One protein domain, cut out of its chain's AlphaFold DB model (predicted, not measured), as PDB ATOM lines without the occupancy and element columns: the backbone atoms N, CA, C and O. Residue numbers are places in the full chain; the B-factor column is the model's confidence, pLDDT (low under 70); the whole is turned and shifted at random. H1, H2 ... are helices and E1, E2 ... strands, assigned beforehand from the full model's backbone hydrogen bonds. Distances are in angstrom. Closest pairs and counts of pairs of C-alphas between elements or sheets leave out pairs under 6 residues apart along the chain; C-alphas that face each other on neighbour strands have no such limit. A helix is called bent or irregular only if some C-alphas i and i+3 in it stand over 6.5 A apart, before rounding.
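AT A GLANCE: This is residues 233 to 434 of the 606 residues of an uncharacterized protein of Penicillium subrubescens (UniProt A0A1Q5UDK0). A long helical hairpin, H6 and H7, makes the longest axis, with a shorter helical hairpin, H4 and H5, packed along one side of it and H8 folded back at one end; these five helices form an up-and-down bundle. H1 slants past H6 and H8 and leads into a small hairpin of strands, E1 and E2, between which residues 253 to 279 make a long loop, while H9 ends the printed part near H7. The 202 printed residues hold nine named helices and two antiparallel strands in the order H1 E1 E2 H2 H3 H4 H5 H6 H7 H8 H9, mostly helix. The whole is compact, with a radius of gyration of the C-alphas of 17.9 A and spans of 60 by 47 by 31 A.

HOW THE PARTS SIT: H1, residues 233 to 248, is close to but not clearly touching H6, residues 338 to 370, with the C-alphas of Val 238 and Gly 349 closest at 7.4 A, at a steep tilt of 47 degrees. E1, residues 249 to 252, and E2, residues 280 to 282, are an antiparallel hairpin at 154 degrees, with N 250 and O 281 3.3 A apart, within hydrogen-bond range. H2, residues 285 to 288, is close to but not clearly touching H3, residues 290 to 293. H3 touches H4, residues 298 to 311, only at the corner, with the C-alphas of Leu 292 and Leu 298 closest at 4.8 A. H4 and H5, residues 318 to 331, touch as a helical hairpin, with the C-alphas of Val 306 and Lys 324 closest at 5.7 A. H7, residues 377 to 410, is the hub. It touches H6 at a shallow tilt of 23 degrees, opposite ways, with the C-alphas of Ile 362 and Arg 383 closest at 5.8 A. H5 and H7 only just touch, with 3 pairs of C-alphas within 8 A, the closest those of Pro 318 and Tyr 385 at 7.0 A. H8, residues 414 to 423, touches H6, with the C-alphas of Val 345 and Gly 423 closest at 5.1 A. H8 and H9, residues 431 to 434, are apart. Every O i to N i+4 pair is within hydrogen-bond range in H1, H4, H7 and H8, against 9 of 10 in H5 and 28 of 29 in H6; H2, H3 and H9 are too short for such a pair.

IN THESE COORDINATES: H1 begins at C-alpha 233, (234.894, 231.243, 247.994), and is 22.8 A long. H4 measures 19.7 A and H5 21.7 A; H5 is only just irregular, with C-alphas 318 and 321 6.8 A apart. H6 measures 48.3 A, H7 50.0 A and H8 13.9 A. H9 ends at C-alpha 434, (251.462, 212.334, 239.365).

THE WHOLE: The C-alphas of Met 373 and Thr 412, the two farthest apart, are 60.5 A apart. The printed part has no cut, and the link from E1 to E2 is long. The mean pLDDT of the printed part is 74.4, with residues 233 to 266, 270 to 289 and 425 to 434 among those under 70.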
ATOM      1  N   ASP A 233     233.521 230.728 247.922       42.28
ATOM      2  CA  ASP A 233     234.894 231.243 247.994       42.28
ATOM      3  C   ASP A 233     235.531 231.409 246.605       42.28
ATOM      4  O   ASP A 233     236.008 232.490 246.256       42.28
ATOM      5  N   THR A 234     235.466 230.380 245.751       41.03
ATOM      6  CA  THR A 234     236.116 230.378 244.426       41.03
ATOM      7  C   THR A 234     235.567 231.456 243.485       41.03
ATOM      8  O   THR A 234     236.312 232.025 242.692       41.03
ATOM      9  N   GLN A 235     234.266 231.765 243.553       41.66
ATOM     10  CA  GLN A 235     233.645 232.751 242.658       41.66
ATOM     11  C   GLN A 235     233.890 234.198 243.107       41.66
ATOM     12  O   GLN A 235     234.047 235.071 242.255       41.66
ATOM     13  N   ALA A 236     233.988 234.449 244.417       42.06
ATOM     14  CA  ALA A 236     234.482 235.725 244.927       42.06
ATOM     15  C   ALA A 236     235.964 235.919 244.562       42.06
ATOM     16  O   ALA A 236     236.359 237.006 244.150       42.06
ATOM     17  N   PHE A 237     236.770 234.852 244.635       43.28
ATOM     18  CA  PHE A 237     238.185 234.888 244.266       43.28
ATOM     19  C   PHE A 237     238.392 235.229 242.782       43.28
ATOM     20  O   PHE A 237     239.128 236.166 242.486       43.28
ATOM     21  N   VAL A 238     237.677 234.581 241.851       46.84
ATOM     22  CA  VAL A 238     237.729 234.936 240.415       46.84
ATOM     23  C   VAL A 238     237.345 236.402 240.174       46.84
ATOM     24  O   VAL A 238     238.063 237.098 239.466       46.84
ATOM     25  N   GLN A 239     236.305 236.924 240.834       48.50
ATOM     26  CA  GLN A 239     235.924 238.343 240.711       48.50
ATOM     27  C   GLN A 239     236.976 239.314 241.274       48.50
ATOM     28  O   GLN A 239     237.088 240.438 240.782       48.50
ATOM     29  N   ILE A 240     237.743 238.902 242.291       45.88
ATOM     30  CA  ILE A 240     238.883 239.662 242.832       45.88
ATOM     31  C   ILE A 240     240.061 239.638 241.848       45.88
ATOM     32  O   ILE A 240     240.709 240.661 241.651       45.88
ATOM     33  N   ILE A 241     240.311 238.504 241.190       51.03
ATOM     34  CA  ILE A 241     241.352 238.356 240.162       51.03
ATOM     35  C   ILE A 241     241.026 239.214 238.941       51.03
ATOM     36  O   ILE A 241     241.861 240.001 238.502       51.03
ATOM     37  N   GLU A 242     239.792 239.118 238.444       53.19
ATOM     38  CA  GLU A 242     239.260 239.977 237.386       53.19
ATOM     39  C   GLU A 242     239.366 241.456 237.798       53.19
ATOM     40  O   GLU A 242     239.834 242.263 237.004       53.19
ATOM     41  N   HIS A 243     239.078 241.811 239.060       46.81
ATOM     42  CA  HIS A 243     239.302 243.165 239.590       46.81
ATOM     43  C   HIS A 243     240.771 243.608 239.608       46.81
ATOM     44  O   HIS A 243     241.041 244.776 239.344       46.81
ATOM     45  N   VAL A 244     241.721 242.728 239.935       48.47
ATOM     46  CA  VAL A 244     243.157 243.061 239.936       48.47
ATOM     47  C   VAL A 244     243.664 243.250 238.506       48.47
ATOM     48  O   VAL A 244     244.353 244.228 238.230       48.47
ATOM     49  N   ILE A 245     243.252 242.382 237.578       51.41
ATOM     50  CA  ILE A 245     243.519 242.523 236.140       51.41
ATOM     51  C   ILE A 245     242.907 243.836 235.616       51.41
ATOM     52  O   ILE A 245     243.576 244.596 234.919       51.41
ATOM     53  N   VAL A 246     241.679 244.163 236.024       45.81
ATOM     54  CA  VAL A 246     240.992 245.423 235.697       45.81
ATOM     55  C   VAL A 246     241.657 246.652 236.326       45.81
ATOM     56  O   VAL A 246     241.689 247.694 235.685       45.81
ATOM     57  N   GLN A 247     242.244 246.566 237.523       42.47
ATOM     58  CA  GLN A 247     243.010 247.677 238.116       42.47
ATOM     59  C   GLN A 247     244.397 247.874 237.477       42.47
ATOM     60  O   GLN A 247     245.002 248.932 237.657       42.47
ATOM     61  N   LEU A 248     244.888 246.891 236.714       45.97
ATOM     62  CA  LEU A 248     246.086 246.999 235.871       45.97
ATOM     63  C   LEU A 248     245.756 247.432 234.423       45.97
ATOM     64  O   LEU A 248     246.636 247.919 233.709       45.97
ATOM     65  N   ALA A 249     244.495 247.312 233.992       46.84
ATOM     66  CA  ALA A 249     243.990 247.871 232.740       46.84
ATOM     67  C   ALA A 249     243.569 249.340 232.930       46.84
ATOM     68  O   ALA A 249     242.782 249.674 233.811       46.84
ATOM     69  N   LEU A 250     244.077 250.252 232.097       43.47
ATOM     70  CA  LEU A 250     243.910 251.695 232.342       43.47
ATOM     71  C   LEU A 250     242.518 252.235 231.976       43.47
ATOM     72  O   LEU A 250     242.156 253.333 232.402       43.47
ATOM     73  N   SER A 251     241.731 251.479 231.210       43.22
ATOM     74  CA  SER A 251     240.288 251.661 230.999       43.22
ATOM     75  C   SER A 251     239.691 250.403 230.354       43.22
ATOM     76  O   SER A 251     240.408 249.694 229.641       43.22
ATOM     77  N   PRO A 252     238.382 250.134 230.521       49.69
ATOM     78  CA  PRO A 252     237.677 249.313 229.548       49.69
ATOM     79  C   PRO A 252     237.601 250.104 228.236       49.69
ATOM     80  O   PRO A 252     237.350 251.314 228.260       49.69
ATOM     81  N   LEU A 253     237.771 249.439 227.093       47.62
ATOM     82  CA  LEU A 253     237.352 250.051 225.833       47.62
ATOM     83  C   LEU A 253     235.850 250.337 225.867       47.62
ATOM     84  O   LEU A 253     235.068 249.603 226.479       47.62
ATOM     85  N   ARG A 254     235.426 251.392 225.172       46.53
ATOM     86  CA  ARG A 254     234.001 251.625 224.945       46.53
ATOM     87  C   ARG A 254     233.522 250.647 223.880       46.53
ATOM     88  O   ARG A 254     234.276 250.260 222.992       46.53
ATOM     89  N   ALA A 255     232.234 250.314 223.894       43.34
ATOM     90  CA  ALA A 255     231.637 249.476 222.850       43.34
ATOM     91  C   ALA A 255     231.725 250.099 221.433       43.34
ATOM     92  O   ALA A 255     231.567 249.384 220.451       43.34
ATOM     93  N   SER A 256     231.998 251.408 221.328       42.72
ATOM     94  CA  SER A 256     232.314 252.123 220.080       42.72
ATOM     95  C   SER A 256     233.707 251.836 219.517       42.72
ATOM     96  O   SER A 256     233.957 252.133 218.353       42.72
ATOM     97  N   ASP A 257     234.606 251.311 220.345       50.19
ATOM     98  CA  ASP A 257     236.032 251.155 220.047       50.19
ATOM     99  C   ASP A 257     236.354 249.686 219.680       50.19
ATOM    100  O   ASP A 257     237.493 249.336 219.374       50.19
ATOM    101  N   LEU A 258     235.331 248.823 219.713       52.81
ATOM    102  CA  LEU A 258     235.354 247.452 219.210       52.81
ATOM    103  C   LEU A 258     235.221 247.457 217.673       52.81
ATOM    104  O   LEU A 258     234.490 248.291 217.134       52.81
ATOM    105  N   PRO A 259     235.865 246.522 216.950       49.56
ATOM    106  CA  PRO A 259     235.711 246.415 215.498       49.56
ATOM    107  C   PRO A 259     234.257 246.117 215.090       49.56
ATOM    108  O   PRO A 259     233.495 245.508 215.846       49.56
ATOM    109  N   GLU A 260     233.870 246.522 213.876       41.56
ATOM    110  CA  GLU A 260     232.514 246.302 213.355       41.56
ATOM    111  C   GLU A 260     232.138 244.808 213.383       41.56
ATOM    112  O   GLU A 260     232.874 243.951 212.895       41.56
ATOM    113  N   GLY A 261     230.988 244.498 213.991       49.62
ATOM    114  CA  GLY A 261     230.573 243.128 214.327       49.62
ATOM    115  C   GLY A 261     230.873 242.694 215.771       49.62
ATOM    116  O   GLY A 261     230.443 241.617 216.174       49.62
ATOM    117  N   GLY A 262     231.547 243.527 216.577       50.25
ATOM    118  CA  GLY A 262     231.956 243.205 217.951       50.25
ATOM    119  C   GLY A 262     230.832 242.984 218.976       50.25
ATOM    120  O   GLY A 262     231.100 242.420 220.032       50.25
ATOM    121  N   LEU A 263     229.586 243.378 218.682       58.69
ATOM    122  CA  LEU A 263     228.414 243.011 219.487       58.69
ATOM    123  C   LEU A 263     227.798 241.719 218.945       58.69
ATOM    124  O   LEU A 263     227.006 241.737 218.001       58.69
ATOM    125  N   LEU A 264     228.150 240.595 219.570       65.50
ATOM    126  CA  LEU A 264     227.637 239.277 219.197       65.50
ATOM    127  C   LEU A 264     226.123 239.181 219.437       65.50
ATOM    128  O   LEU A 264     225.598 239.757 220.394       65.50
ATOM    129  N   GLN A 265     225.424 238.424 218.588       69.50
ATOM    130  CA  GLN A 265     223.969 238.291 218.657       69.50
ATOM    131  C   GLN A 265     223.518 237.701 220.005       69.50
ATOM    132  O   GLN A 265     224.042 236.687 220.461       69.50
ATOM    133  N   GLU A 266     222.514 238.306 220.641       68.38
ATOM    134  CA  GLU A 266     221.902 237.741 221.849       68.38
ATOM    135  C   GLU A 266     221.270 236.381 221.546       68.38
ATOM    136  O   GLU A 266     220.415 236.273 220.665       68.38
ATOM    137  N   ASN A 267     221.659 235.345 222.292       74.75
ATOM    138  CA  ASN A 267     221.041 234.032 222.174       74.75
ATOM    139  C   ASN A 267     219.720 233.989 222.973       74.75
ATOM    140  O   ASN A 267     219.765 233.976 224.206       74.75
ATOM    141  N   PRO A 268     218.544 233.898 222.317       72.00
ATOM    142  CA  PRO A 268     217.241 233.905 222.990       72.00
ATOM    143  C   PRO A 268     216.942 232.614 223.773       72.00
ATOM    144  O   PRO A 268     215.896 232.503 224.407       72.00
ATOM    145  N   VAL A 269     217.830 231.615 223.710       74.38
ATOM    146  CA  VAL A 269     217.742 230.361 224.469       74.38
ATOM    147  C   VAL A 269     218.291 230.520 225.892       74.38
ATOM    148  O   VAL A 269     217.945 229.725 226.766       74.38
ATOM    149  N   LEU A 270     219.139 231.514 226.166       68.38
ATOM    150  CA  LEU A 270     219.725 231.709 227.493       68.38
ATOM    151  C   LEU A 270     218.816 232.547 228.402       68.38
ATOM    152  O   LEU A 270     218.175 233.499 227.968       68.38
ATOM    153  N   ALA A 271     218.787 232.205 229.694       63.06
ATOM    154  CA  ALA A 271     218.006 232.925 230.708       63.06
ATOM    155  C   ALA A 271     218.628 234.281 231.115       63.06
ATOM    156  O   ALA A 271     218.034 235.043 231.875       63.06
ATOM    157  N   PHE A 272     219.829 234.571 230.618       64.94
ATOM    158  CA  PHE A 272     220.622 235.771 230.859       64.94
ATOM    159  C   PHE A 272     221.390 236.114 229.578       64.94
ATOM    160  O   PHE A 272     221.653 235.235 228.757       64.94
ATOM    161  N   ARG A 273     221.799 237.376 229.412       63.28
ATOM    162  CA  ARG A 273     222.759 237.746 228.361       63.28
ATOM    163  C   ARG A 273     224.144 237.248 228.782       63.28
ATOM    164  O   ARG A 273     224.629 237.708 229.818       63.28
ATOM    165  N   PRO A 274     224.789 236.329 228.046       61.78
ATOM    166  CA  PRO A 274     226.126 235.894 228.403       61.78
ATOM    167  C   PRO A 274     227.121 237.017 228.096       61.78
ATOM    168  O   PRO A 274     227.061 237.661 227.049       61.78
ATOM    169  N   HIS A 275     228.036 237.251 229.033       62.62
ATOM    170  CA  HIS A 275     229.083 238.257 228.922       62.62
ATOM    171  C   HIS A 275     230.004 237.879 227.765       62.62
ATOM    172  O   HIS A 275     230.567 236.782 227.761       62.62
ATOM    173  N   GLN A 276     230.123 238.777 226.791       64.75
ATOM    174  CA  GLN A 276     231.026 238.628 225.655       64.75
ATOM    175  C   GLN A 276     232.469 238.881 226.135       64.75
ATOM    176  O   GLN A 276     232.659 239.639 227.090       64.75
ATOM    177  N   PRO A 277     233.497 238.264 225.525       63.22
ATOM    178  CA  PRO A 277     234.888 238.563 225.852       63.22
ATOM    179  C   PRO A 277     235.248 239.984 225.389       63.22
ATOM    180  O   PRO A 277     235.638 240.192 224.243       63.22
ATOM    181  N   ILE A 278     235.096 240.969 226.275       63.09
ATOM    182  CA  ILE A 278     235.426 242.371 225.995       63.09
ATOM    183  C   ILE A 278     236.953 242.546 226.071       63.09
ATOM    184  O   ILE A 278     237.528 242.264 227.126       63.09
ATOM    185  N   PRO A 279     237.623 243.019 225.003       61.62
ATOM    186  CA  PRO A 279     239.067 243.212 225.012       61.62
ATOM    187  C   PRO A 279     239.516 244.265 226.029       61.62
ATOM    188  O   PRO A 279     239.036 245.402 226.032       61.62
ATOM    189  N   LEU A 280     240.470 243.889 226.882       60.75
ATOM    190  CA  LEU A 280     241.038 244.763 227.906       60.75
ATOM    191  C   LEU A 280     242.266 245.515 227.376       60.75
ATOM    192  O   LEU A 280     243.220 244.912 226.885       60.75
ATOM    193  N   ALA A 281     242.261 246.842 227.523       50.50
ATOM    194  CA  ALA A 281     243.384 247.703 227.165       50.50
ATOM    195  C   ALA A 281     244.366 247.839 228.346       50.50
ATOM    196  O   ALA A 281     244.259 248.741 229.186       50.50
ATOM    197  N   PHE A 282     245.345 246.934 228.420       55.09
ATOM    198  CA  PHE A 282     246.458 247.056 229.366       55.09
ATOM    199  C   PHE A 282     247.412 248.176 228.948       55.09
ATOM    200  O   PHE A 282     247.735 248.322 227.766       55.09
ATOM    201  N   LEU A 283     247.914 248.942 229.923       47.12
ATOM    202  CA  LEU A 283     248.920 249.977 229.682       47.12
ATOM    203  C   LEU A 283     250.241 249.324 229.247       47.12
ATOM    204  O   LEU A 283     251.059 248.943 230.077       47.12
ATOM    205  N   GLY A 284     250.433 249.201 227.934       51.59
ATOM    206  CA  GLY A 284     251.573 248.505 227.338       51.59
ATOM    207  C   GLY A 284     251.193 247.471 226.278       51.59
ATOM    208  O   GLY A 284     252.030 247.192 225.429       51.59
ATOM    209  N   ALA A 285     249.951 246.972 226.234       54.31
ATOM    210  CA  ALA A 285     249.540 245.944 225.262       54.31
ATOM    211  C   ALA A 285     249.746 246.378 223.797       54.31
ATOM    212  O   ALA A 285     250.176 245.584 222.962       54.31
ATOM    213  N   GLU A 286     249.509 247.659 223.503       54.16
ATOM    214  CA  GLU A 286     249.743 248.280 222.190       54.16
ATOM    215  C   GLU A 286     251.234 248.416 221.819       54.16
ATOM    216  O   GLU A 286     251.562 248.604 220.650       54.16
ATOM    217  N   TYR A 287     252.140 248.314 222.797       56.28
ATOM    218  CA  TYR A 287     253.585 248.511 222.630       56.28
ATOM    219  C   TYR A 287     254.404 247.218 222.759       56.28
ATOM    220  O   TYR A 287     255.465 247.125 222.147       56.28
ATOM    221  N   LEU A 288     253.938 246.248 223.552       58.16
ATOM    222  CA  LEU A 288     254.632 244.985 223.822       58.16
ATOM    223  C   LEU A 288     254.337 243.944 222.735       58.16
ATOM    224  O   LEU A 288     255.250 243.484 222.052       58.16
ATOM    225  N   ALA A 289     253.058 243.628 222.519       69.50
ATOM    226  CA  ALA A 289     252.626 242.653 221.518       69.50
ATOM    227  C   ALA A 289     251.264 243.034 220.890       69.50
ATOM    228  O   ALA A 289     250.281 242.302 221.042       69.50
ATOM    229  N   PRO A 290     251.173 244.159 220.146       72.50
ATOM    230  CA  PRO A 290     249.903 244.671 219.620       72.50
ATOM    231  C   PRO A 290     249.155 243.685 218.714       72.50
ATOM    232  O   PRO A 290     247.936 243.578 218.792       72.50
ATOM    233  N   GLN A 291     249.874 242.903 217.905       80.06
ATOM    234  CA  GLN A 291     249.273 241.882 217.033       80.06
ATOM    235  C   GLN A 291     248.630 240.718 217.815       80.06
ATOM    236  O   GLN A 291     247.861 239.941 217.249       80.06
ATOM    237  N   LEU A 292     248.956 240.574 219.105       79.62
ATOM    238  CA  LEU A 292     248.566 239.452 219.955       79.62
ATOM    239  C   LEU A 292     247.509 239.856 220.991       79.62
ATOM    240  O   LEU A 292     246.424 239.277 220.986       79.62
ATOM    241  N   ILE A 293     247.820 240.843 221.844       74.44
ATOM    242  CA  ILE A 293     247.044 241.179 223.057       74.44
ATOM    243  C   ILE A 293     246.364 242.553 223.053       74.44
ATOM    244  O   ILE A 293     245.536 242.801 223.931       74.44
ATOM    245  N   ALA A 294     246.674 243.447 222.106       72.50
ATOM    246  CA  ALA A 294     245.901 244.684 221.972       72.50
ATOM    247  C   ALA A 294     244.457 244.364 221.531       72.50
ATOM    248  O   ALA A 294     244.192 243.252 221.073       72.50
ATOM    249  N   PRO A 295     243.501 245.303 221.635       69.12
ATOM    250  CA  PRO A 295     242.077 244.996 221.470       69.12
ATOM    251  C   PRO A 295     241.628 244.352 220.147       69.12
ATOM    252  O   PRO A 295     240.619 243.653 220.126       69.12
ATOM    253  N   VAL A 296     242.378 244.556 219.059       74.50
ATOM    254  CA  VAL A 296     242.137 243.947 217.730       74.50
ATOM    255  C   VAL A 296     243.121 242.789 217.446       74.50
ATOM    256  O   VAL A 296     243.225 242.294 216.327       74.50
ATOM    257  N   GLY A 297     243.876 242.367 218.460       81.69
ATOM    258  CA  GLY A 297     244.898 241.328 218.392       81.69
ATOM    259  C   GLY A 297     244.329 239.911 218.310       81.69
ATOM    260  O   GLY A 297     243.179 239.634 218.669       81.69
ATOM    261  N   LEU A 298     245.176 238.989 217.846       86.44
ATOM    262  CA  LEU A 298     244.813 237.608 217.531       86.44
ATOM    263  C   LEU A 298     244.153 236.865 218.703       86.44
ATOM    264  O   LEU A 298     243.226 236.087 218.472       86.44
ATOM    265  N   TYR A 299     244.584 237.111 219.946       86.69
ATOM    266  CA  TYR A 299     244.004 236.457 221.119       86.69
ATOM    267  C   TYR A 299     242.520 236.798 221.290       86.69
ATOM    268  O   TYR A 299     241.677 235.901 221.334       86.69
ATOM    269  N   TRP A 300     242.190 238.090 221.338       83.88
ATOM    270  CA  TRP A 300     240.821 238.558 221.558       83.88
ATOM    271  C   TRP A 300     239.898 238.200 220.396       83.88
ATOM    272  O   TRP A 300     238.753 237.808 220.624       83.88
ATOM    273  N   TYR A 301     240.407 238.238 219.161       86.81
ATOM    274  CA  TYR A 301     239.680 237.752 217.988       86.81
ATOM    275  C   TYR A 301     239.329 236.258 218.103       86.81
ATOM    276  O   TYR A 301     238.170 235.880 217.924       86.81
ATOM    277  N   LEU A 302     240.293 235.403 218.465       88.81
ATOM    278  CA  LEU A 302     240.049 233.968 218.659       88.81
ATOM    279  C   LEU A 302     239.090 233.698 219.827       88.81
ATOM    280  O   LEU A 302     238.189 232.873 219.688       88.81
ATOM    281  N   LEU A 303     239.243 234.408 220.948       87.69
ATOM    282  CA  LEU A 303     238.371 234.294 222.122       87.69
ATOM    283  C   LEU A 303     236.916 234.651 221.766       87.69
ATOM    284  O   LEU A 303     235.983 233.916 222.103       87.69
ATOM    285  N   THR A 304     236.738 235.732 221.001       85.06
ATOM    286  CA  THR A 304     235.444 236.183 220.467       85.06
ATOM    287  C   THR A 304     234.843 235.156 219.511       85.06
ATOM    288  O   THR A 304     233.668 234.826 219.639       85.06
ATOM    289  N   GLU A 305     235.633 234.576 218.605       87.44
ATOM    290  CA  GLU A 305     235.172 233.535 217.677       87.44
ATOM    291  C   GLU A 305     234.754 232.232 218.385       87.44
ATOM    292  O   GLU A 305     233.725 231.648 218.038       87.44
ATOM    293  N   VAL A 306     235.503 231.775 219.398       90.06
ATOM    294  CA  VAL A 306     235.138 230.597 220.214       90.06
ATOM    295  C   VAL A 306     233.832 230.854 220.978       90.06
ATOM    296  O   VAL A 306     232.941 229.993 221.006       90.06
ATOM    297  N   PHE A 307     233.682 232.049 221.559       87.06
ATOM    298  CA  PHE A 307     232.437 232.459 222.202       87.06
ATOM    299  C   PHE A 307     231.282 232.505 221.198       87.06
ATOM    300  O   PHE A 307     230.229 231.926 221.456       87.06
ATOM    301  N   ARG A 308     231.484 233.128 220.031       86.19
ATOM    302  CA  ARG A 308     230.472 233.297 218.983       86.19
ATOM    303  C   ARG A 308     229.929 231.963 218.483       86.19
ATOM    304  O   ARG A 308     228.719 231.777 218.484       86.19
ATOM    305  N   VAL A 309     230.797 230.996 218.171       87.75
ATOM    306  CA  VAL A 309     230.394 229.630 217.767       87.75
ATOM    307  C   VAL A 309     229.538 228.938 218.838       87.75
ATOM    308  O   VAL A 309     228.605 228.203 218.509       87.75
ATOM    309  N   THR A 310     229.830 229.193 220.119       85.94
ATOM    310  CA  THR A 310     229.066 228.653 221.256       85.94
ATOM    311  C   THR A 310     227.710 229.346 221.409       85.94
ATOM    312  O   THR A 310     226.682 228.687 221.544       85.94
ATOM    313  N   ASN A 311     227.710 230.678 221.379       82.50
ATOM    314  CA  ASN A 311     226.557 231.520 221.669       82.50
ATOM    315  C   ASN A 311     225.552 231.576 220.505       82.50
ATOM    316  O   ASN A 311     224.357 231.483 220.751       82.50
ATOM    317  N   GLU A 312     225.998 231.637 219.248       82.19
ATOM    318  CA  GLU A 312     225.122 231.592 218.061       82.19
ATOM    319  C   GLU A 312     224.540 230.190 217.786       82.19
ATOM    320  O   GLU A 312     223.771 230.011 216.845       82.19
ATOM    321  N   GLY A 313     224.896 229.178 218.589       69.38
ATOM    322  CA  GLY A 313     224.333 227.834 218.476       69.38
ATOM    323  C   GLY A 313     224.741 227.099 217.197       69.38
ATOM    324  O   GLY A 313     223.940 226.352 216.637       69.38
ATOM    325  N   GLN A 314     225.982 227.260 216.721       73.44
ATOM    326  CA  GLN A 314     226.461 226.626 215.478       73.44
ATOM    327  C   GLN A 314     226.778 225.118 215.629       73.44
ATOM    328  O   GLN A 314     227.713 224.589 215.027       73.44
ATOM    329  N   PHE A 315     225.967 224.384 216.399       76.81
ATOM    330  CA  PHE A 315     226.136 222.952 216.689       76.81
ATOM    331  C   PHE A 315     225.974 222.027 215.471       76.81
ATOM    332  O   PHE A 315     226.305 220.845 215.540       76.81
ATOM    333  N   GLN A 316     225.526 222.560 214.329       74.19
ATOM    334  CA  GLN A 316     225.559 221.870 213.033       74.19
ATOM    335  C   GLN A 316     226.994 221.657 212.508       74.19
ATOM    336  O   GLN A 316     227.210 220.866 211.588       74.19
ATOM    337  N   HIS A 317     227.990 222.332 213.092       83.56
ATOM    338  CA  HIS A 317     229.405 222.187 212.765       83.56
ATOM    339  C   HIS A 317     230.183 221.671 213.990       83.56
ATOM    340  O   HIS A 317     230.891 222.446 214.633       83.56
ATOM    341  N   PRO A 318     230.085 220.368 214.331       77.31
ATOM    342  CA  PRO A 318     230.566 219.834 215.611       77.31
ATOM    343  C   PRO A 318     232.053 220.111 215.880       77.31
ATOM    344  O   PRO A 318     232.443 220.415 217.004       77.31
ATOM    345  N   ASN A 319     232.882 220.090 214.833       88.75
ATOM    346  CA  ASN A 319     234.322 220.327 214.948       88.75
ATOM    347  C   ASN A 319     234.701 221.819 214.985       88.75
ATOM    348  O   ASN A 319     235.842 222.137 215.309       88.75
ATOM    349  N   LEU A 320     233.794 222.749 214.654       90.31
ATOM    350  CA  LEU A 320     234.124 224.174 214.524       90.31
ATOM    351  C   LEU A 320     234.561 224.777 215.863       90.31
ATOM    352  O   LEU A 320     235.586 225.458 215.916       90.31
ATOM    353  N   TYR A 321     233.839 224.461 216.944       91.94
ATOM    354  CA  TYR A 321     234.210 224.874 218.298       91.94
ATOM    355  C   TYR A 321     235.598 224.349 218.680       91.94
ATOM    356  O   TYR A 321     236.481 225.126 219.048       91.94
ATOM    357  N   ARG A 322     235.820 223.037 218.516       93.44
ATOM    358  CA  ARG A 322     237.094 222.392 218.861       93.44
ATOM    359  C   ARG A 322     238.266 222.943 218.058       93.44
ATOM    360  O   ARG A 322     239.314 223.200 218.634       93.44
ATOM    361  N   ASN A 323     238.081 223.184 216.761       93.00
ATOM    362  CA  ASN A 323     239.113 223.752 215.895       93.00
ATOM    363  C   ASN A 323     239.491 225.175 216.328       93.00
ATOM    364  O   ASN A 323     240.676 225.475 216.450       93.00
ATOM    365  N   LYS A 324     238.506 226.038 216.615       91.62
ATOM    366  CA  LYS A 324     238.756 227.402 217.114       91.62
ATOM    367  C   LYS A 324     239.457 227.379 218.478       91.62
ATOM    368  O   LYS A 324     240.416 228.121 218.672       91.62
ATOM    369  N   LEU A 325     239.040 226.488 219.383       93.12
ATOM    370  CA  LEU A 325     239.666 226.343 220.699       93.12
ATOM    371  C   LEU A 325     241.096 225.782 220.613       93.12
ATOM    372  O   LEU A 325     241.965 226.262 221.328       93.12
ATOM    373  N   ASN A 326     241.368 224.832 219.712       94.00
ATOM    374  CA  ASN A 326     242.712 224.281 219.484       94.00
ATOM    375  C   ASN A 326     243.702 225.325 218.943       94.00
ATOM    376  O   ASN A 326     244.856 225.341 219.361       94.00
ATOM    377  N   VAL A 327     243.261 226.224 218.054       92.12
ATOM    378  CA  VAL A 327     244.100 227.342 217.581       92.12
ATOM    379  C   VAL A 327     244.438 228.299 218.730       92.12
ATOM    380  O   VAL A 327     245.561 228.788 218.812       92.12
ATOM    381  N   LEU A 328     243.495 228.526 219.648       90.88
ATOM    382  CA  LEU A 328     243.721 229.353 220.832       90.88
ATOM    383  C   LEU A 328     244.633 228.641 221.855       90.88
ATOM    384  O   LEU A 328     245.554 229.256 222.375       90.88
ATOM    385  N   LEU A 329     244.463 227.333 222.073       92.38
ATOM    386  CA  LEU A 329     245.352 226.509 222.907       92.38
ATOM    387  C   LEU A 329     246.802 226.517 222.422       92.38
ATOM    388  O   LEU A 329     247.719 226.615 223.234       92.38
ATOM    389  N   TRP A 330     247.012 226.447 221.107       90.94
ATOM    390  CA  TRP A 330     248.342 226.546 220.506       90.94
ATOM    391  C   TRP A 330     249.015 227.899 220.796       90.94
ATOM    392  O   TRP A 330     250.230 227.947 220.970       90.94
ATOM    393  N   LEU A 331     248.231 228.976 220.926       86.50
ATOM    394  CA  LEU A 331     248.711 230.330 221.224       86.50
ATOM    395  C   LEU A 331     249.228 230.506 222.667       86.50
ATOM    396  O   LEU A 331     250.015 231.411 222.916       86.50
ATOM    397  N   VAL A 332     248.793 229.658 223.608       86.38
ATOM    398  CA  VAL A 332     249.219 229.663 225.027       86.38
ATOM    399  C   VAL A 332     250.058 228.444 225.419       86.38
ATOM    400  O   VAL A 332     250.322 228.214 226.600       86.38
ATOM    401  N   HIS A 333     250.483 227.637 224.449       84.56
ATOM    402  CA  HIS A 333     251.292 226.459 224.726       84.56
ATOM    403  C   HIS A 333     252.763 226.835 224.972       84.56
ATOM    404  O   HIS A 333     253.468 227.237 224.046       84.56
ATOM    405  N   SER A 334     253.234 226.620 226.205       80.88
ATOM    406  CA  SER A 334     254.595 226.946 226.678       80.88
ATOM    407  C   SER A 334     254.925 228.454 226.598       80.88
ATOM    408  O   SER A 334     255.696 228.863 225.723       80.88
ATOM    409  N   PRO A 335     254.330 229.284 227.482       82.62
ATOM    410  CA  PRO A 335     254.483 230.741 227.475       82.62
ATOM    411  C   PRO A 335     255.931 231.185 227.738       82.62
ATOM    412  O   PRO A 335     256.607 230.686 228.633       82.62
ATOM    413  N   ARG A 336     256.408 232.159 226.960       80.56
ATOM    414  CA  ARG A 336     257.827 232.563 226.891       80.56
ATOM    415  C   ARG A 336     258.124 233.916 227.530       80.56
ATOM    416  O   ARG A 336     259.287 234.294 227.662       80.56
ATOM    417  N   ASN A 337     257.085 234.675 227.858       79.38
ATOM    418  CA  ASN A 337     257.145 236.047 228.354       79.38
ATOM    419  C   ASN A 337     255.925 236.350 229.241       79.38
ATOM    420  O   ASN A 337     255.005 235.537 229.362       79.38
ATOM    421  N   GLU A 338     255.932 237.514 229.892       72.44
ATOM    422  CA  GLU A 338     254.885 237.903 230.846       72.44
ATOM    423  C   GLU A 338     253.518 238.131 230.168       72.44
ATOM    424  O   GLU A 338     252.487 237.865 230.786       72.44
ATOM    425  N   ASP A 339     253.499 238.514 228.885       75.81
ATOM    426  CA  ASP A 339     252.274 238.643 228.088       75.81
ATOM    427  C   ASP A 339     251.633 237.269 227.828       75.81
ATOM    428  O   ASP A 339     250.470 237.057 228.159       75.81
ATOM    429  N   GLU A 340     252.384 236.292 227.313       82.00
ATOM    430  CA  GLU A 340     251.910 234.917 227.092       82.00
ATOM    431  C   GLU A 340     251.488 234.236 228.408       82.00
ATOM    432  O   GLU A 340     250.486 233.516 228.440       82.00
ATOM    433  N   MET A 341     252.182 234.525 229.518       79.94
ATOM    434  CA  MET A 341     251.759 234.109 230.862       79.94
ATOM    435  C   MET A 341     250.413 234.726 231.268       79.94
ATOM    436  O   MET A 341     249.562 234.023 231.820       79.94
ATOM    437  N   PHE A 342     250.196 236.017 230.993       81.00
ATOM    438  CA  PHE A 342     248.901 236.661 231.212       81.00
ATOM    439  C   PHE A 342     247.805 235.999 230.364       81.00
ATOM    440  O   PHE A 342     246.743 235.677 230.904       81.00
ATOM    441  N   ILE A 343     248.060 235.736 229.074       83.94
ATOM    442  CA  ILE A 343     247.090 235.068 228.193       83.94
ATOM    443  C   ILE A 343     246.733 233.682 228.753       83.94
ATOM    444  O   ILE A 343     245.550 233.349 228.810       83.94
ATOM    445  N   LEU A 344     247.713 232.899 229.225       86.75
ATOM    446  CA  LEU A 344     247.477 231.582 229.832       86.75
ATOM    447  C   LEU A 344     246.578 231.674 231.081       86.75
ATOM    448  O   LEU A 344     245.589 230.942 231.184       86.75
ATOM    449  N   VAL A 345     246.869 232.595 232.007       82.56
ATOM    450  CA  VAL A 345     246.057 232.813 233.221       82.56
ATOM    451  C   VAL A 345     244.637 233.272 232.863       82.56
ATOM    452  O   VAL A 345     243.660 232.682 233.331       82.56
ATOM    453  N   HIS A 346     244.507 234.284 232.000       84.06
ATOM    454  CA  HIS A 346     243.220 234.857 231.602       84.06
ATOM    455  C   HIS A 346     242.359 233.857 230.815       84.06
ATOM    456  O   HIS A 346     241.176 233.700 231.108       84.06
ATOM    457  N   PHE A 347     242.944 233.115 229.869       87.75
ATOM    458  CA  PHE A 347     242.238 232.085 229.102       87.75
ATOM    459  C   PHE A 347     241.749 230.932 229.983       87.75
ATOM    460  O   PHE A 347     240.623 230.470 229.804       87.75
ATOM    461  N   THR A 348     242.543 230.512 230.973       87.31
ATOM    462  CA  THR A 348     242.126 229.477 231.934       87.31
ATOM    463  C   THR A 348     240.947 229.960 232.782       87.31
ATOM    464  O   THR A 348     239.957 229.242 232.931       87.31
ATOM    465  N   GLY A 349     240.993 231.201 233.286       80.62
ATOM    466  CA  GLY A 349     239.869 231.827 233.992       80.62
ATOM    467  C   GLY A 349     238.609 231.920 233.124       80.62
ATOM    468  O   GLY A 349     237.545 231.429 233.512       80.62
ATOM    469  N   TRP A 350     238.752 232.456 231.910       86.06
ATOM    470  CA  TRP A 350     237.671 232.579 230.933       86.06
ATOM    471  C   TRP A 350     237.052 231.223 230.569       86.06
ATOM    472  O   TRP A 350     235.829 231.115 230.501       86.06
ATOM    473  N   LEU A 351     237.845 230.156 230.416       88.75
ATOM    474  CA  LEU A 351     237.309 228.821 230.140       88.75
ATOM    475  C   LEU A 351     236.496 228.245 231.304       88.75
ATOM    476  O   LEU A 351     235.483 227.592 231.057       88.75
ATOM    477  N   ARG A 352     236.854 228.526 232.566       84.31
ATOM    478  CA  ARG A 352     236.019 228.133 233.720       84.31
ATOM    479  C   ARG A 352     234.669 228.861 233.737       84.31
ATOM    480  O   ARG A 352     233.678 228.280 234.181       84.31
ATOM    481  N   TYR A 353     234.600 230.091 233.224       83.25
ATOM    482  CA  TYR A 353     233.333 230.776 232.944       83.25
ATOM    483  C   TYR A 353     232.603 230.146 231.740       83.25
ATOM    484  O   TYR A 353     231.417 229.828 231.832       83.25
ATOM    485  N   HIS A 354     233.310 229.865 230.645       84.12
ATOM    486  CA  HIS A 354     232.743 229.292 229.418       84.12
ATOM    487  C   HIS A 354     232.191 227.864 229.611       84.12
ATOM    488  O   HIS A 354     231.178 227.495 229.021       84.12
ATOM    489  N   ARG A 355     232.770 227.079 230.529       89.25
ATOM    490  CA  ARG A 355     232.200 225.818 231.041       89.25
ATOM    491  C   ARG A 355     230.790 226.019 231.611       89.25
ATOM    492  O   ARG A 355     229.882 225.263 231.275       89.25
ATOM    493  N   ARG A 356     230.592 227.052 232.441       85.00
ATOM    494  CA  ARG A 356     229.286 227.374 233.050       85.00
ATOM    495  C   ARG A 356     228.267 227.833 232.004       85.00
ATOM    496  O   ARG A 356     227.079 227.560 232.150       85.00
ATOM    497  N   LEU A 357     228.723 228.477 230.925       84.94
ATOM    498  CA  LEU A 357     227.869 228.782 229.774       84.94
ATOM    499  C   LEU A 357     227.331 227.495 229.122       84.94
ATOM    500  O   LEU A 357     226.146 227.433 228.802       84.94
ATOM    501  N   PHE A 358     228.150 226.443 228.996       90.81
ATOM    502  CA  PHE A 358     227.662 225.133 228.550       90.81
ATOM    503  C   PHE A 358     226.705 224.469 229.553       90.81
ATOM    504  O   PHE A 358     225.710 223.897 229.111       90.81
ATOM    505  N   ASP A 359     226.949 224.562 230.868       88.81
ATOM    506  CA  ASP A 359     226.006 224.070 231.891       88.81
ATOM    507  C   ASP A 359     224.597 224.692 231.697       88.81
ATOM    508  O   ASP A 359     223.598 223.968 231.659       88.81
ATOM    509  N   GLU A 360     224.505 226.007 231.460       86.94
ATOM    510  CA  GLU A 360     223.226 226.699 231.209       86.94
ATOM    511  C   GLU A 360     222.623 226.451 229.816       86.94
ATOM    512  O   GLU A 360     221.397 226.368 229.678       86.94
ATOM    513  N   LEU A 361     223.443 226.263 228.775       89.81
ATOM    514  CA  LEU A 361     222.957 225.829 227.459       89.81
ATOM    515  C   LEU A 361     222.306 224.440 227.549       89.81
ATOM    516  O   LEU A 361     221.194 224.253 227.051       89.81
ATOM    517  N   ILE A 362     222.938 223.488 228.246       92.31
ATOM    518  CA  ILE A 362     222.385 222.146 228.498       92.31
ATOM    519  C   ILE A 362     221.086 222.248 229.306       92.31
ATOM    520  O   ILE A 362     220.075 221.667 228.905       92.31
ATOM    521  N   ALA A 363     221.081 223.029 230.392       89.94
ATOM    522  CA  ALA A 363     219.885 223.253 231.200       89.94
ATOM    523  C   ALA A 363     218.739 223.854 230.368       89.94
ATOM    524  O   ALA A 363     217.592 223.430 230.501       89.94
ATOM    525  N   SER A 364     219.025 224.784 229.452       89.88
ATOM    526  CA  SER A 364     218.006 225.365 228.574       89.88
ATOM    527  C   SER A 364     217.490 224.404 227.498       89.88
ATOM    528  O   SER A 364     216.299 224.411 227.175       89.88
ATOM    529  N   VAL A 365     218.348 223.532 226.960       90.75
ATOM    530  CA  VAL A 365     217.905 222.437 226.087       90.75
ATOM    531  C   VAL A 365     216.970 221.491 226.842       90.75
ATOM    532  O   VAL A 365     215.907 221.155 226.323       90.75
ATOM    533  N   ASP A 366     217.299 221.093 228.073       90.94
ATOM    534  CA  ASP A 366     216.431 220.200 228.849       90.94
ATOM    535  C   ASP A 366     215.130 220.877 229.308       90.94
ATOM    536  O   ASP A 366     214.075 220.248 229.222       90.94
ATOM    537  N   ARG A 367     215.151 222.177 229.651       91.62
ATOM    538  CA  ARG A 367     213.931 222.985 229.858       91.62
ATOM    539  C   ARG A 367     213.023 222.953 228.615       91.62
ATOM    540  O   ARG A 367     211.826 222.712 228.750       91.62
ATOM    541  N   ARG A 368     213.578 223.112 227.403       90.06
ATOM    542  CA  ARG A 368     212.831 223.007 226.126       90.06
ATOM    543  C   ARG A 368     212.368 221.586 225.787       90.06
ATOM    544  O   ARG A 368     211.348 221.428 225.126       90.06
ATOM    545  N   ARG A 369     213.096 220.545 226.204       89.62
ATOM    546  CA  ARG A 369     212.700 219.139 225.987       89.62
ATOM    547  C   ARG A 369     211.569 218.722 226.928       89.62
ATOM    548  O   ARG A 369     210.689 217.986 226.502       89.62
ATOM    549  N   ALA A 370     211.559 219.223 228.163       88.19
ATOM    550  CA  ALA A 370     210.537 218.911 229.164       88.19
ATOM    551  C   ALA A 370     209.137 219.464 228.828       88.19
ATOM    552  O   ALA A 370     208.141 218.896 229.268       88.19
ATOM    553  N   THR A 371     209.036 220.542 228.041       88.56
ATOM    554  CA  THR A 371     207.746 221.135 227.639       88.56
ATOM    555  C   THR A 371     207.097 220.466 226.421       88.56
ATOM    556  O   THR A 371     205.970 220.818 226.074       88.56
ATOM    557  N   ILE A 372     207.767 219.507 225.769       88.50
ATOM    558  CA  ILE A 372     207.297 218.875 224.527       88.50
ATOM    559  C   ILE A 372     207.079 217.377 224.748       88.50
ATOM    560  O   ILE A 372     208.019 216.618 224.976       88.50
ATOM    561  N   MET A 373     205.832 216.926 224.603       79.25
ATOM    562  CA  MET A 373     205.509 215.499 224.576       79.25
ATOM    563  C   MET A 373     206.074 214.888 223.280       79.25
ATOM    564  O   MET A 373     205.623 215.234 222.193       79.25
ATOM    565  N   ASN A 374     207.071 214.004 223.409       83.25
ATOM    566  CA  ASN A 374     207.958 213.529 222.329       83.25
ATOM    567  C   ASN A 374     208.825 214.654 221.707       83.25
ATOM    568  O   ASN A 374     208.520 215.147 220.618       83.25
ATOM    569  N   PRO A 375     209.927 215.075 222.365       81.38
ATOM    570  CA  PRO A 375     210.789 216.141 221.859       81.38
ATOM    571  C   PRO A 375     211.497 215.746 220.553       81.38
ATOM    572  O   PRO A 375     212.031 214.643 220.418       81.38
ATOM    573  N   HIS A 376     211.544 216.681 219.599       84.81
ATOM    574  CA  HIS A 376     212.130 216.469 218.272       84.81
ATOM    575  C   HIS A 376     213.616 216.042 218.354       84.81
ATOM    576  O   HIS A 376     214.354 216.624 219.158       84.81
ATOM    577  N   PRO A 377     214.108 215.102 217.511       87.44
ATOM    578  CA  PRO A 377     215.483 214.581 217.589       87.44
ATOM    579  C   PRO A 377     216.577 215.657 217.597       87.44
ATOM    580  O   PRO A 377     217.590 215.499 218.275       87.44
ATOM    581  N   PHE A 378     216.331 216.782 216.920       87.31
ATOM    582  CA  PHE A 378     217.178 217.979 216.913       87.31
ATOM    583  C   PHE A 378     217.552 218.477 218.321       87.31
ATOM    584  O   PHE A 378     218.723 218.736 218.567       87.31
ATOM    585  N   LEU A 379     216.605 218.529 219.270       86.19
ATOM    586  CA  LEU A 379     216.884 218.960 220.649       86.19
ATOM    587  C   LEU A 379     217.756 217.949 221.406       86.19
ATOM    588  O   LEU A 379     218.516 218.315 222.297       86.19
ATOM    589  N   THR A 380     217.660 216.663 221.067       88.88
ATOM    590  CA  THR A 380     218.533 215.634 221.645       88.88
ATOM    591  C   THR A 380     219.946 215.723 221.054       88.88
ATOM    592  O   THR A 380     220.908 215.611 221.806       88.88
ATOM    593  N   ALA A 381     220.088 216.008 219.755       89.69
ATOM    594  CA  ALA A 381     221.386 216.268 219.124       89.69
ATOM    595  C   ALA A 381     222.052 217.552 219.659       89.69
ATOM    596  O   ALA A 381     223.228 217.524 220.016       89.69
ATOM    597  N   GLU A 382     221.288 218.640 219.800       90.88
ATOM    598  CA  GLU A 382     221.719 219.902 220.419       90.88
ATOM    599  C   GLU A 382     222.260 219.668 221.843       90.88
ATOM    600  O   GLU A 382     223.361 220.106 222.179       90.88
ATOM    601  N   ARG A 383     221.534 218.889 222.662       91.75
ATOM    602  CA  ARG A 383     221.984 218.501 224.010       91.75
ATOM    603  C   ARG A 383     223.302 217.730 223.983       91.75
ATOM    604  O   ARG A 383     224.194 218.027 224.771       91.75
ATOM    605  N   VAL A 384     223.403 216.717 223.119       92.31
ATOM    606  CA  VAL A 384     224.595 215.861 223.011       92.31
ATOM    607  C   VAL A 384     225.812 216.690 222.605       92.31
ATOM    608  O   VAL A 384     226.863 216.533 223.220       92.31
ATOM    609  N   TYR A 385     225.662 217.627 221.666       92.69
ATOM    610  CA  TYR A 385     226.737 218.541 221.279       92.69
ATOM    611  C   TYR A 385     227.239 219.402 222.447       92.69
ATOM    612  O   TYR A 385     228.451 219.478 222.655       92.69
ATOM    613  N   TYR A 386     226.346 220.032 223.224       93.00
ATOM    614  CA  TYR A 386     226.779 220.867 224.352       93.00
ATOM    615  C   TYR A 386     227.403 220.038 225.484       93.00
ATOM    616  O   TYR A 386     228.389 220.476 226.068       93.00
ATOM    617  N   VAL A 387     226.894 218.830 225.766       94.19
ATOM    618  CA  VAL A 387     227.513 217.899 226.735       94.19
ATOM    619  C   VAL A 387     228.919 217.483 226.288       94.19
ATOM    620  O   VAL A 387     229.837 217.463 227.107       94.19
ATOM    621  N   ASP A 388     229.106 217.202 224.998       94.06
ATOM    622  CA  ASP A 388     230.401 216.840 224.417       94.06
ATOM    623  C   ASP A 388     231.407 218.008 224.445       94.06
ATOM    624  O   ASP A 388     232.540 217.834 224.900       94.06
ATOM    625  N   GLN A 389     230.996 219.223 224.057       94.12
ATOM    626  CA  GLN A 389     231.883 220.395 224.118       94.12
ATOM    627  C   GLN A 389     232.225 220.773 225.564       94.12
ATOM    628  O   GLN A 389     233.363 221.143 225.838       94.12
ATOM    629  N   ARG A 390     231.286 220.617 226.505       95.00
ATOM    630  CA  ARG A 390     231.525 220.807 227.941       95.00
ATOM    631  C   ARG A 390     232.581 219.838 228.481       95.00
ATOM    632  O   ARG A 390     233.482 220.263 229.194       95.00
ATOM    633  N   ALA A 391     232.480 218.550 228.146       95.19
ATOM    634  CA  ALA A 391     233.454 217.542 228.572       95.19
ATOM    635  C   ALA A 391     234.847 217.797 227.969       95.19
ATOM    636  O   ALA A 391     235.860 217.628 228.644       95.19
ATOM    637  N   TYR A 392     234.897 218.267 226.720       95.19
ATOM    638  CA  TYR A 392     236.132 218.708 226.080       95.19
ATOM    639  C   TYR A 392     236.725 219.966 226.744       95.19
ATOM    640  O   TYR A 392     237.928 220.007 226.979       95.19
ATOM    641  N   VAL A 393     235.902 220.949 227.130       94.00
ATOM    642  CA  VAL A 393     236.343 222.119 227.913       94.00
ATOM    643  C   VAL A 393     236.914 221.719 229.273       94.00
ATOM    644  O   VAL A 393     237.942 222.263 229.662       94.00
ATOM    645  N   ASP A 394     236.308 220.759 229.975       93.94
ATOM    646  CA  ASP A 394     236.822 220.282 231.267       93.94
ATOM    647  C   ASP A 394     238.226 219.658 231.143       93.94
ATOM    648  O   ASP A 394     239.106 219.958 231.951       93.94
ATOM    649  N   GLU A 395     238.474 218.857 230.103       95.44
ATOM    650  CA  GLU A 395     239.810 218.307 229.819       95.44
ATOM    651  C   GLU A 395     240.811 219.396 229.393       95.44
ATOM    652  O   GLU A 395     241.971 219.364 229.802       95.44
ATOM    653  N   VAL A 396     240.374 220.400 228.629       94.50
ATOM    654  CA  VAL A 396     241.223 221.538 228.244       94.50
ATOM    655  C   VAL A 396     241.605 222.398 229.454       94.50
ATOM    656  O   VAL A 396     242.771 222.764 229.591       94.50
ATOM    657  N   ILE A 397     240.667 222.681 230.365       92.50
ATOM    658  CA  ILE A 397     240.950 223.380 231.631       92.50
ATOM    659  C   ILE A 397     242.004 222.601 232.426       92.50
ATOM    660  O   ILE A 397     242.995 223.188 232.846       92.50
ATOM    661  N   ARG A 398     241.851 221.276 232.547       93.06
ATOM    662  CA  ARG A 398     242.806 220.405 233.251       93.06
ATOM    663  C   ARG A 398     244.214 220.440 232.634       93.06
ATOM    664  O   ARG A 398     245.202 220.380 233.364       93.06
ATOM    665  N   GLN A 399     244.331 220.544 231.308       93.62
ATOM    666  CA  GLN A 399     245.626 220.696 230.627       93.62
ATOM    667  C   GLN A 399     246.272 222.059 230.918       93.62
ATOM    668  O   GLN A 399     247.452 222.110 231.263       93.62
ATOM    669  N   LEU A 400     245.497 223.145 230.846       91.31
ATOM    670  CA  LEU A 400     245.965 224.503 231.144       91.31
ATOM    671  C   LEU A 400     246.359 224.673 232.619       91.31
ATOM    672  O   LEU A 400     247.373 225.296 232.917       91.31
ATOM    673  N   GLU A 401     245.603 224.078 233.544       90.56
ATOM    674  CA  GLU A 401     245.933 224.030 234.974       90.56
ATOM    675  C   GLU A 401     247.222 223.231 235.226       90.56
ATOM    676  O   GLU A 401     248.039 223.640 236.049       90.56
ATOM    677  N   GLY A 402     247.473 222.163 234.458       90.44
ATOM    678  CA  GLY A 402     248.755 221.452 234.460       90.44
ATOM    679  C   GLY A 402     249.931 222.307 233.970       90.44
ATOM    680  O   GLY A 402     250.999 222.281 234.580       90.44
ATOM    681  N   TRP A 403     249.745 223.107 232.911       90.75
ATOM    682  CA  TRP A 403     250.774 224.043 232.427       90.75
ATOM    683  C   TRP A 403     251.018 225.184 233.423       90.75
ATOM    684  O   TRP A 403     252.165 225.497 233.719       90.75
ATOM    685  N   LEU A 404     249.961 225.749 234.016       88.50
ATOM    686  CA  LEU A 404     250.075 226.729 235.100       88.50
ATOM    687  C   LEU A 404     250.811 226.145 236.316       88.50
ATOM    688  O   LEU A 404     251.671 226.813 236.881       88.50
ATOM    689  N   LEU A 405     250.530 224.901 236.713       88.00
ATOM    690  CA  LEU A 405     251.234 224.251 237.820       88.00
ATOM    691  C   LEU A 405     252.726 224.051 237.513       88.00
ATOM    692  O   LEU A 405     253.562 224.320 238.375       88.00
ATOM    693  N   PHE A 406     253.070 223.644 236.286       89.06
ATOM    694  CA  PHE A 406     254.459 223.567 235.827       89.06
ATOM    695  C   PHE A 406     255.147 224.940 235.897       89.06
ATOM    696  O   PHE A 406     256.173 225.072 236.570       89.06
ATOM    697  N   GLU A 407     254.539 225.981 235.316       86.06
ATOM    698  CA  GLU A 407     255.108 227.333 235.326       86.06
ATOM    699  C   GLU A 407     255.202 227.936 236.738       86.06
ATOM    700  O   GLU A 407     256.145 228.661 237.046       86.06
ATOM    701  N   HIS A 408     254.300 227.597 237.666       84.69
ATOM    702  CA  HIS A 408     254.427 228.015 239.069       84.69
ATOM    703  C   HIS A 408     255.727 227.510 239.726       84.69
ATOM    704  O   HIS A 408     256.249 228.161 240.638       84.69
ATOM    705  N   HIS A 409     256.232 226.352 239.291       83.88
ATOM    706  CA  HIS A 409     257.427 225.718 239.844       83.88
ATOM    707  C   HIS A 409     258.727 226.120 239.131       83.88
ATOM    708  O   HIS A 409     259.768 226.153 239.788       83.88
ATOM    709  N   THR A 410     258.689 226.459 237.839       84.81
ATOM    710  CA  THR A 410     259.852 226.950 237.069       84.81
ATOM    711  C   THR A 410     260.096 228.452 237.244       84.81
ATOM    712  O   THR A 410     261.245 228.900 237.213       84.81
ATOM    713  N   GLN A 411     259.035 229.245 237.417       79.00
ATOM    714  CA  GLN A 411     259.093 230.700 237.317       79.00
ATOM    715  C   GLN A 411     259.839 231.357 238.491       79.00
ATOM    716  O   GLN A 411     259.558 231.114 239.664       79.00
ATOM    717  N   THR A 412     260.767 232.263 238.179       74.12
ATOM    718  CA  THR A 412     261.559 233.002 239.176       74.12
ATOM    719  C   THR A 412     260.951 234.360 239.529       74.12
ATOM    720  O   THR A 412     261.160 234.843 240.643       74.12
ATOM    721  N   CYS A 413     260.160 234.962 238.633       74.44
ATOM    722  CA  CYS A 413     259.469 236.230 238.871       74.44
ATOM    723  C   CYS A 413     258.365 236.073 239.946       74.44
ATOM    724  O   CYS A 413     257.396 235.333 239.725       74.44
ATOM    725  N   PRO A 414     258.443 236.777 241.100       67.50
ATOM    726  CA  PRO A 414     257.445 236.654 242.167       67.50
ATOM    727  C   PRO A 414     256.049 237.130 241.755       67.50
ATOM    728  O   PRO A 414     255.057 236.568 242.217       67.50
ATOM    729  N   PHE A 415     255.965 238.134 240.875       65.75
ATOM    730  CA  PHE A 415     254.698 238.627 240.330       65.75
ATOM    731  C   PHE A 415     254.019 237.558 239.467       65.75
ATOM    732  O   PHE A 415     252.865 237.213 239.719       65.75
ATOM    733  N   CYS A 416     254.752 236.950 238.532       67.81
ATOM    734  CA  CYS A 416     254.230 235.863 237.706       67.81
ATOM    735  C   CYS A 416     253.821 234.654 238.557       67.81
ATOM    736  O   CYS A 416     252.727 234.132 238.372       67.81
ATOM    737  N   ARG A 417     254.611 234.254 239.568       72.12
ATOM    738  CA  ARG A 417     254.192 233.187 240.499       72.12
ATOM    739  C   ARG A 417     252.926 233.530 241.285       72.12
ATOM    740  O   ARG A 417     252.086 232.650 241.454       72.12
ATOM    741  N   ALA A 418     252.759 234.778 241.725       66.56
ATOM    742  CA  ALA A 418     251.526 235.224 242.370       66.56
ATOM    743  C   ALA A 418     250.331 235.159 241.402       66.56
ATOM    744  O   ALA A 418     249.308 234.584 241.764       66.56
ATOM    745  N   MET A 419     250.482 235.655 240.168       66.62
ATOM    746  CA  MET A 419     249.470 235.582 239.102       66.62
ATOM    747  C   MET A 419     249.092 234.140 238.736       66.62
ATOM    748  O   MET A 419     247.921 233.854 238.509       66.62
ATOM    749  N   ILE A 420     250.048 233.211 238.716       74.19
ATOM    750  CA  ILE A 420     249.788 231.791 238.446       74.19
ATOM    751  C   ILE A 420     249.048 231.132 239.620       74.19
ATOM    752  O   ILE A 420     248.065 230.428 239.403       74.19
ATOM    753  N   TRP A 421     249.468 231.389 240.864       73.00
ATOM    754  CA  TRP A 421     248.779 230.898 242.066       73.00
ATOM    755  C   TRP A 421     247.325 231.397 242.129       73.00
ATOM    756  O   TRP A 421     246.403 230.636 242.426       73.00
ATOM    757  N   VAL A 422     247.118 232.662 241.748       65.50
ATOM    758  CA  VAL A 422     245.806 233.270 241.496       65.50
ATOM    759  C   VAL A 422     245.050 232.532 240.383       65.50
ATOM    760  O   VAL A 422     243.910 232.122 240.588       65.50
ATOM    761  N   GLY A 423     245.690 232.279 239.239       66.81
ATOM    762  CA  GLY A 423     245.114 231.556 238.103       66.81
ATOM    763  C   GLY A 423     244.679 230.125 238.432       66.81
ATOM    764  O   GLY A 423     243.695 229.646 237.873       66.81
ATOM    765  N   LEU A 424     245.339 229.468 239.390       75.00
ATOM    766  CA  LEU A 424     244.977 228.158 239.947       75.00
ATOM    767  C   LEU A 424     243.876 228.230 241.031       75.00
ATOM    768  O   LEU A 424     243.608 227.239 241.705       75.00
ATOM    769  N   ASN A 425     243.225 229.382 241.232       67.81
ATOM    770  CA  ASN A 425     242.265 229.629 242.318       67.81
ATOM    771  C   ASN A 425     242.832 229.341 243.729       67.81
ATOM    772  O   ASN A 425     242.091 228.946 244.627       67.81
ATOM    773  N   GLY A 426     244.150 229.467 243.920       57.09
ATOM    774  CA  GLY A 426     244.854 229.059 245.142       57.09
ATOM    775  C   GLY A 426     245.066 227.543 245.302       57.09
ATOM    776  O   GLY A 426     245.832 227.126 246.173       57.09
ATOM    777  N   HIS A 427     244.462 226.711 244.446       53.28
ATOM    778  CA  HIS A 427     244.616 225.257 244.445       53.28
ATOM    779  C   HIS A 427     245.903 224.831 243.723       53.28
ATOM    780  O   HIS A 427     245.883 224.332 242.599       53.28
ATOM    781  N   VAL A 428     247.046 224.983 244.399       52.41
ATOM    782  CA  VAL A 428     248.281 224.262 244.038       52.41
ATOM    783  C   VAL A 428     248.155 222.827 244.547       52.41
ATOM    784  O   VAL A 428     248.704 222.468 245.590       52.41
ATOM    785  N   ASP A 429     247.355 222.028 243.841       45.69
ATOM    786  CA  ASP A 429     247.182 220.617 244.163       45.69
ATOM    787  C   ASP A 429     248.445 219.834 243.777       45.69
ATOM    788  O   ASP A 429     248.902 219.871 242.633       45.69
ATOM    789  N   LYS A 430     249.039 219.153 244.758       43.66
ATOM    790  CA  LYS A 430     250.305 218.432 244.587       43.66
ATOM    791  C   LYS A 430     250.111 217.127 243.823       43.66
ATOM    792  O   LYS A 430     251.042 216.680 243.156       43.66
ATOM    793  N   ASP A 431     248.909 216.559 243.867       41.00
ATOM    794  CA  ASP A 431     248.630 215.244 243.292       41.00
ATOM    795  C   ASP A 431     248.526 215.305 241.753       41.00
ATOM    796  O   ASP A 431     248.743 214.303 241.069       41.00
ATOM    797  N   LEU A 432     248.322 216.500 241.176       46.16
ATOM    798  CA  LEU A 432     248.365 216.736 239.725       46.16
ATOM    799  C   LEU A 432     249.757 216.513 239.101       46.16
ATOM    800  O   LEU A 432     249.849 216.303 237.893       46.16
ATOM    801  N   LEU A 433     250.835 216.488 239.896       44.72
ATOM    802  CA  LEU A 433     252.185 216.143 239.422       44.72
ATOM    803  C   LEU A 433     252.372 214.633 239.163       44.72
ATOM    804  O   LEU A 433     253.412 214.224 238.647       44.72
ATOM    805  N   HIS A 434     251.382 213.793 239.493       36.91
ATOM    806  CA  HIS A 434     251.462 212.334 239.365       36.91
ATOM    807  C   HIS A 434     250.764 211.742 238.127       36.91
ATOM    808  O   HIS A 434     250.494 210.542 238.088       36.91
TER     809      HIS A 434